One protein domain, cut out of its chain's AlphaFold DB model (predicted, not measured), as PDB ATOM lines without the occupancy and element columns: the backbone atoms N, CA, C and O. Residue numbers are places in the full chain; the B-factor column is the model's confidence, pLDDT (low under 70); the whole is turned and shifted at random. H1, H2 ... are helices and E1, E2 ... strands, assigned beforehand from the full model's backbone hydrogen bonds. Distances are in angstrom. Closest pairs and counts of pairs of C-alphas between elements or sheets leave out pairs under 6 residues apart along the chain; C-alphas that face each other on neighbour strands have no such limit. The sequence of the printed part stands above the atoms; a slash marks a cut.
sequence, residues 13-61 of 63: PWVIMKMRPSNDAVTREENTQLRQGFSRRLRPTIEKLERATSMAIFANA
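This is residues 13 to 61 of the 63 residues of an uncharacterized protein of Phytophthora cactorum (UniProt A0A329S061). Two short parallel strands, E1 and E2, lie side by side as a small ribbon, and between them in the chain two helices, H1 and then H2, follow one another along the long axis, running back against the direction of the strands. H2 packs on the ribbon chiefly at E2, through its residues 46 to 50, while H1 lies mostly past the end of the ribbon where Lys 18 and Asn 60 stand. The printed part has 49 residues with E1, H1, H2 and E2 in that order, and its class is mixed, helices and strands. It is compact, with a radius of gyration of the C-alphas of 10.6 A, yet elongated, spanning 31 by 17 by 15 A.

Find C-alpha 14 at (-23.419, 20.009, 38.871); from there E1 runs through residues 14 to 18, 13.4 A long. Next look at C-alpha 25, at (-13.537, -2.500, 30.159), where H1 begins; it covers residues 25 to 34 and measures 14.1 A. H2 covers residues 43 to 53, 15.2 A. E2, residues 56 to 60, is 13.2 A long and ends at C-alpha 60, (-22.687, 9.001, 32.467).

Begin at E1 and E2, parallel neighbours with 26 degrees between their directions. Look at N 17 and O 58, 2.8 A apart, and N 58 and O 15, 2.9 A apart, both within hydrogen-bond range. E1, H1, H2 and E2 form a strand-helix-strand unit, two parallel strands joined by way of helices, with a right-handed crossover. The closest C-alphas of H2 and E2 are those of Glu 50 and Ala 56, 5.7 A apart. H2 is apart from E1, and H1 from H2; H1 and E2 are only just apart, 8.2 A at their closest. In H1 and H2 every O i to N i+4 pair is within hydrogen-bond range.

The C-alphas of Ala 25 and Ala 52 are the two farthest apart, at 31.4 A. The printed part has no cut; the link H2 to E2 is tight, the other two are short. The mean pLDDT of the printed part is 91.1, and no printed residue is under 70.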
ATOM      1  N   PRO A  13     -24.382  23.568  42.051       85.12
ATOM      2  CA  PRO A  13     -24.908  22.866  40.899       85.12
ATOM      3  C   PRO A  13     -23.824  21.985  40.274       85.12
ATOM      4  O   PRO A  13     -22.628  22.270  40.332       85.12
ATOM      5  N   TRP A  14     -24.266  20.911  39.635       88.94
ATOM      6  CA  TRP A  14     -23.419  20.009  38.871       88.94
ATOM      7  C   TRP A  14     -24.206  19.471  37.680       88.94
ATOM      8  O   TRP A  14     -25.440  19.454  37.686       88.94
ATOM      9  N   VAL A  15     -23.492  19.059  36.635       90.38
ATOM     10  CA  VAL A  15     -24.095  18.614  35.373       90.38
ATOM     11  C   VAL A  15     -23.625  17.212  35.023       90.38
ATOM     12  O   VAL A  15     -22.466  16.854  35.226       90.38
ATOM     13  N   ILE A  16     -24.532  16.421  34.451       90.25
ATOM     14  CA  ILE A  16     -24.217  15.130  33.842       90.25
ATOM     15  C   ILE A  16     -24.273  15.271  32.324       90.25
ATOM     16  O   ILE A  16     -25.334  15.545  31.765       90.25
ATOM     17  N   MET A  17     -23.167  14.983  31.644       90.31
ATOM     18  CA  MET A  17     -23.158  14.731  30.207       90.31
ATOM     19  C   MET A  17     -23.391  13.248  29.922       90.31
ATOM     20  O   MET A  17     -22.699  12.370  30.440       90.31
ATOM     21  N   LYS A  18     -24.365  12.960  29.057       89.50
ATOM     22  CA  LYS A  18     -24.594  11.612  28.531       89.50
ATOM     23  C   LYS A  18     -23.616  11.345  27.397       89.50
ATOM     24  O   LYS A  18     -23.563  12.104  26.434       89.50
ATOM     25  N   MET A  19     -22.836  10.277  27.519       86.38
ATOM     26  CA  MET A  19     -21.866   9.900  26.496       86.38
ATOM     27  C   MET A  19     -21.609   8.401  26.501       86.38
ATOM     28  O   MET A  19     -21.677   7.738  27.537       86.38
ATOM     29  N   ARG A  20     -21.274   7.865  25.326       86.69
ATOM     30  CA  ARG A  20     -20.911   6.457  25.192       86.69
ATOM     31  C   ARG A  20     -19.601   6.187  25.956       86.69
ATOM     32  O   ARG A  20     -18.620   6.898  25.723       86.69
ATOM     33  N   PRO A  21     -19.556   5.176  26.841       86.25
ATOM     34  CA  PRO A  21     -18.326   4.797  27.524       86.25
ATOM     35  C   PRO A  21     -17.324   4.154  26.554       86.25
ATOM     36  O   PRO A  21     -17.666   3.774  25.433       86.25
ATOM     37  N   SER A  22     -16.084   3.976  27.015       86.12
ATOM     38  CA  SER A  22     -15.118   3.132  26.303       86.12
ATOM     39  C   SER A  22     -15.664   1.707  26.148       86.12
ATOM     40  O   SER A  22     -16.283   1.180  27.075       86.12
ATOM     41  N   ASN A  23     -15.411   1.085  24.992       89.50
ATOM     42  CA  ASN A  23     -15.711  -0.335  24.778       89.50
ATOM     43  C   ASN A  23     -14.725  -1.237  25.542       89.50
ATOM     44  O   ASN A  23     -15.074  -2.357  25.901       89.50
ATOM     45  N   ASP A  24     -13.510  -0.747  25.803       93.62
ATOM     46  CA  ASP A  24     -12.514  -1.443  26.615       93.62
ATOM     47  C   ASP A  24     -12.850  -1.307  28.109       93.62
ATOM     48  O   ASP A  24     -12.974  -0.188  28.623       93.62
ATOM     49  N   ALA A  25     -13.031  -2.444  28.789       91.75
ATOM     50  CA  ALA A  25     -13.537  -2.500  30.159       91.75
ATOM     51  C   ALA A  25     -12.574  -1.873  31.176       91.75
ATOM     52  O   ALA A  25     -13.023  -1.108  32.030       91.75
ATOM     53  N   VAL A  26     -11.271  -2.136  31.033       93.38
ATOM     54  CA  VAL A  26     -10.223  -1.588  31.908       93.38
ATOM     55  C   VAL A  26     -10.178  -0.070  31.758       93.38
ATOM     56  O   VAL A  26     -10.296   0.672  32.730       93.38
ATOM     57  N   THR A  27     -10.152   0.412  30.516       91.19
ATOM     58  CA  THR A  27     -10.169   1.843  30.200       91.19
ATOM     59  C   THR A  27     -11.440   2.522  30.709       91.19
ATOM     60  O   THR A  27     -11.409   3.673  31.150       91.19
ATOM     61  N   ARG A  28     -12.593   1.847  30.634       91.50
ATOM     62  CA  ARG A  28     -13.864   2.371  31.150       91.50
ATOM     63  C   ARG A  28     -13.818   2.544  32.665       91.50
ATOM     64  O   ARG A  28     -14.270   3.576  33.159       91.50
ATOM     65  N   GLU A  29     -13.295   1.559  33.383       91.06
ATOM     66  CA  GLU A  29     -13.165   1.616  34.838       91.06
ATOM     67  C   GLU A  29     -12.185   2.713  35.265       91.06
ATOM     68  O   GLU A  29     -12.556   3.585  36.052       91.06
ATOM     69  N   GLU A  30     -11.010   2.780  34.635       93.44
ATOM     70  CA  GLU A  30     -10.050   3.862  34.869       93.44
ATOM     71  C   GLU A  30     -10.654   5.248  34.611       93.44
ATOM     72  O   GLU A  30     -10.465   6.173  35.399       93.44
ATOM     73  N   ASN A  31     -11.382   5.426  33.504       92.00
ATOM     74  CA  ASN A  31     -12.028   6.702  33.193       92.00
ATOM     75  C   ASN A  31     -13.083   7.066  34.242       92.00
ATOM     76  O   ASN A  31     -13.212   8.232  34.607       92.00
ATOM     77  N   THR A  32     -13.828   6.081  34.738       89.75
ATOM     78  CA  THR A  32     -14.855   6.300  35.763       89.75
ATOM     79  C   THR A  32     -14.222   6.758  37.074       89.75
ATOM     80  O   THR A  32     -14.670   7.751  37.642       89.75
ATOM     81  N   GLN A  33     -13.150   6.094  37.511       90.75
ATOM     82  CA  GLN A  33     -12.491   6.393  38.783       90.75
ATOM     83  C   GLN A  33     -11.653   7.678  38.735       90.75
ATOM     84  O   GLN A  33     -11.727   8.500  39.643       90.75
ATOM     85  N   LEU A  34     -10.863   7.870  37.676       92.81
ATOM     86  CA  LEU A  34      -9.842   8.923  37.630       92.81
ATOM     87  C   LEU A  34     -10.276  10.167  36.852       92.81
ATOM     88  O   LEU A  34      -9.621  11.205  36.931       92.81
ATOM     89  N   ARG A  35     -11.321  10.062  36.025       93.06
ATOM     90  CA  ARG A  35     -11.652  11.081  35.013       93.06
ATOM     91  C   ARG A  35     -13.140  11.415  34.985       93.06
ATOM     92  O   ARG A  35     -13.615  11.927  33.976       93.06
ATOM     93  N   GLN A  36     -13.874  11.110  36.061       92.31
ATOM     94  CA  GLN A  36     -15.319  11.361  36.184       92.31
ATOM     95  C   GLN A  36     -16.132  10.781  35.007       92.31
ATOM     96  O   GLN A  36     -17.136  11.350  34.584       92.31
ATOM     97  N   GLY A  37     -15.663   9.668  34.437       90.94
ATOM     98  CA  GLY A  37     -16.248   8.991  33.279       90.94
ATOM     99  C   GLY A  37     -15.821   9.542  31.910       90.94
ATOM    100  O   GLY A  37     -16.178   8.957  30.887       90.94
ATOM    101  N   PHE A  38     -15.034  10.620  31.853       93.19
ATOM    102  CA  PHE A  38     -14.502  11.153  30.601       93.19
ATOM    103  C   PHE A  38     -13.280  10.376  30.114       93.19
ATOM    104  O   PHE A  38     -12.488   9.832  30.883       93.19
ATOM    105  N   SER A  39     -13.079  10.365  28.798       91.50
ATOM    106  CA  SER A  39     -11.849   9.826  28.224       91.50
ATOM    107  C   SER A  39     -10.648  10.712  28.569       91.50
ATOM    108  O   SER A  39     -10.774  11.926  28.747       91.50
ATOM    109  N   ARG A  40      -9.444  10.124  28.558       93.06
ATOM    110  CA  ARG A  40      -8.176  10.856  28.745       93.06
ATOM    111  C   ARG A  40      -8.041  12.084  27.836       93.06
ATOM    112  O   ARG A  40      -7.453  13.075  28.241       93.06
ATOM    113  N   ARG A  41      -8.570  12.012  26.609       92.25
ATOM    114  CA  ARG A  41      -8.497  13.108  25.627       92.25
ATOM    115  C   ARG A  41      -9.451  14.255  25.955       92.25
ATOM    116  O   ARG A  41      -9.108  15.401  25.699       92.25
ATOM    117  N   LEU A  42     -10.632  13.950  26.492       92.31
ATOM    118  CA  LEU A  42     -11.677  14.945  26.736       92.31
ATOM    119  C   LEU A  42     -11.541  15.614  28.111       92.31
ATOM    120  O   LEU A  42     -11.921  16.773  28.258       92.31
ATOM    121  N   ARG A  43     -10.950  14.919  29.094       93.75
ATOM    122  CA  ARG A  43     -10.798  15.418  30.468       93.75
ATOM    123  C   ARG A  43     -10.188  16.830  30.564       93.75
ATOM    124  O   ARG A  43     -10.796  17.650  31.244       93.75
ATOM    125  N   PRO A  44      -9.098  17.190  29.851       95.81
ATOM    126  CA  PRO A  44      -8.534  18.542  29.937       95.81
ATOM    127  C   PRO A  44      -9.492  19.646  29.466       95.81
ATOM    128  O   PRO A  44      -9.452  20.765  29.972       95.81
ATOM    129  N   THR A  45     -10.356  19.354  28.490       95.38
ATOM    130  CA  THR A  45     -11.374  20.304  28.020       95.38
ATOM    131  C   THR A  45     -12.454  20.502  29.075       95.38
ATOM    132  O   THR A  45     -12.841  21.637  29.342       95.38
ATOM    133  N   ILE A  46     -12.897  19.416  29.711       94.69
ATOM    134  CA  ILE A  46     -13.879  19.479  30.797       94.69
ATOM    135  C   ILE A  46     -13.305  20.230  31.997       94.69
ATOM    136  O   ILE A  46     -13.964  21.122  32.506       94.69
ATOM    137  N   GLU A  47     -12.053  19.984  32.380       95.19
ATOM    138  CA  GLU A  47     -11.394  20.717  33.473       95.19
ATOM    139  C   GLU A  47     -11.350  22.227  33.240       95.19
ATOM    140  O   GLU A  47     -11.549  23.009  34.171       95.19
ATOM    141  N   LYS A  48     -11.112  22.661  31.996       96.31
ATOM    142  CA  LYS A  48     -11.173  24.085  31.645       96.31
ATOM    143  C   LYS A  48     -12.581  24.649  31.838       96.31
ATOM    144  O   LYS A  48     -12.712  25.762  32.338       96.31
ATOM    145  N   LEU A  49     -13.612  23.889  31.474       93.88
ATOM    146  CA  LEU A  49     -15.011  24.283  31.655       93.88
ATOM    147  C   LEU A  49     -15.410  24.312  33.135       93.88
ATOM    148  O   LEU A  49     -16.024  25.286  33.566       93.88
ATOM    149  N   GLU A  50     -15.014  23.309  33.921       94.50
ATOM    150  CA  GLU A  50     -15.255  23.271  35.369       94.50
ATOM    151  C   GLU A  50     -14.624  24.492  36.050       94.50
ATOM    152  O   GLU A  50     -15.277  25.157  36.846       94.50
ATOM    153  N   ARG A  51     -13.389  24.861  35.678       94.19
ATOM    154  CA  ARG A  51     -12.716  26.059  36.213       94.19
ATOM    155  C   ARG A  51     -13.366  27.367  35.771       94.19
ATOM    156  O   ARG A  51     -13.419  28.303  36.557       94.19
ATOM    157  N   ALA A  52     -13.831  27.451  34.526       94.44
ATOM    158  CA  ALA A  52     -14.461  28.661  33.998       94.44
ATOM    159  C   ALA A  52     -15.859  28.910  34.587       94.44
ATOM    160  O   ALA A  52     -16.304  30.052  34.653       94.44
ATOM    161  N   THR A  53     -16.554  27.845  34.987       89.94
ATOM    162  CA  THR A  53     -17.948  27.908  35.460       89.94
ATOM    163  C   THR A  53     -18.104  27.631  36.952       89.94
ATOM    164  O   THR A  53     -19.198  27.809  37.482       89.94
ATOM    165  N   SER A  54     -17.034  27.202  37.627       89.25
ATOM    166  CA  SER A  54     -17.046  26.713  39.013       89.25
ATOM    167  C   SER A  54     -18.086  25.611  39.250       89.25
ATOM    168  O   SER A  54     -18.658  25.508  40.331       89.25
ATOM    169  N   MET A  55     -18.354  24.796  38.227       90.25
ATOM    170  CA  MET A  55     -19.402  23.780  38.237       90.25
ATOM    171  C   MET A  55     -18.798  22.414  37.942       90.25
ATOM    172  O   MET A  55     -18.060  22.263  36.971       90.25
ATOM    173  N   ALA A  56     -19.133  21.413  38.755       91.44
ATOM    174  CA  ALA A  56     -18.670  20.049  38.530       91.44
ATOM    175  C   ALA A  56     -19.415  19.405  37.353       91.44
ATOM    176  O   ALA A  56     -20.640  19.527  37.231       91.44
ATOM    177  N   ILE A  57     -18.684  18.693  36.495       93.88
ATOM    178  CA  ILE A  57     -19.241  18.040  35.310       93.88
ATOM    179  C   ILE A  57     -18.852  16.564  35.334       93.88
ATOM    180  O   ILE A  57     -17.680  16.214  35.433       93.88
ATOM    181  N   PHE A  58     -19.839  15.685  35.190       92.12
ATOM    182  CA  PHE A  58     -19.648  14.238  35.187       92.12
ATOM    183  C   PHE A  58     -20.134  13.626  33.880       92.12
ATOM    184  O   PHE A  58     -21.101  14.094  33.281       92.12
ATOM    185  N   ALA A  59     -19.504  12.539  33.456       92.12
ATOM    186  CA  ALA A  59     -19.995  11.716  32.367       92.12
ATOM    187  C   ALA A  59     -20.833  10.549  32.903       92.12
ATOM    188  O   ALA A  59     -20.522   9.950  33.932       92.12
ATOM    189  N   ASN A  60     -21.883  10.182  32.173       86.31
ATOM    190  CA  ASN A  60     -22.687   9.001  32.467       86.31
ATOM    191  C   ASN A  60     -22.929   8.177  31.199       86.31
ATOM    192  O   ASN A  60     -23.296   8.716  30.155       86.31
ATOM    193  N   ALA A  61     -22.771   6.861  31.341       70.94
ATOM    194  CA  ALA A  61     -22.952   5.867  30.289       70.94
ATOM    195  C   ALA A  61     -24.421   5.537  29.971       70.94
ATOM    196  O   ALA A  61     -24.686   4.948  28.928       70.94
TER     197      ALA A  61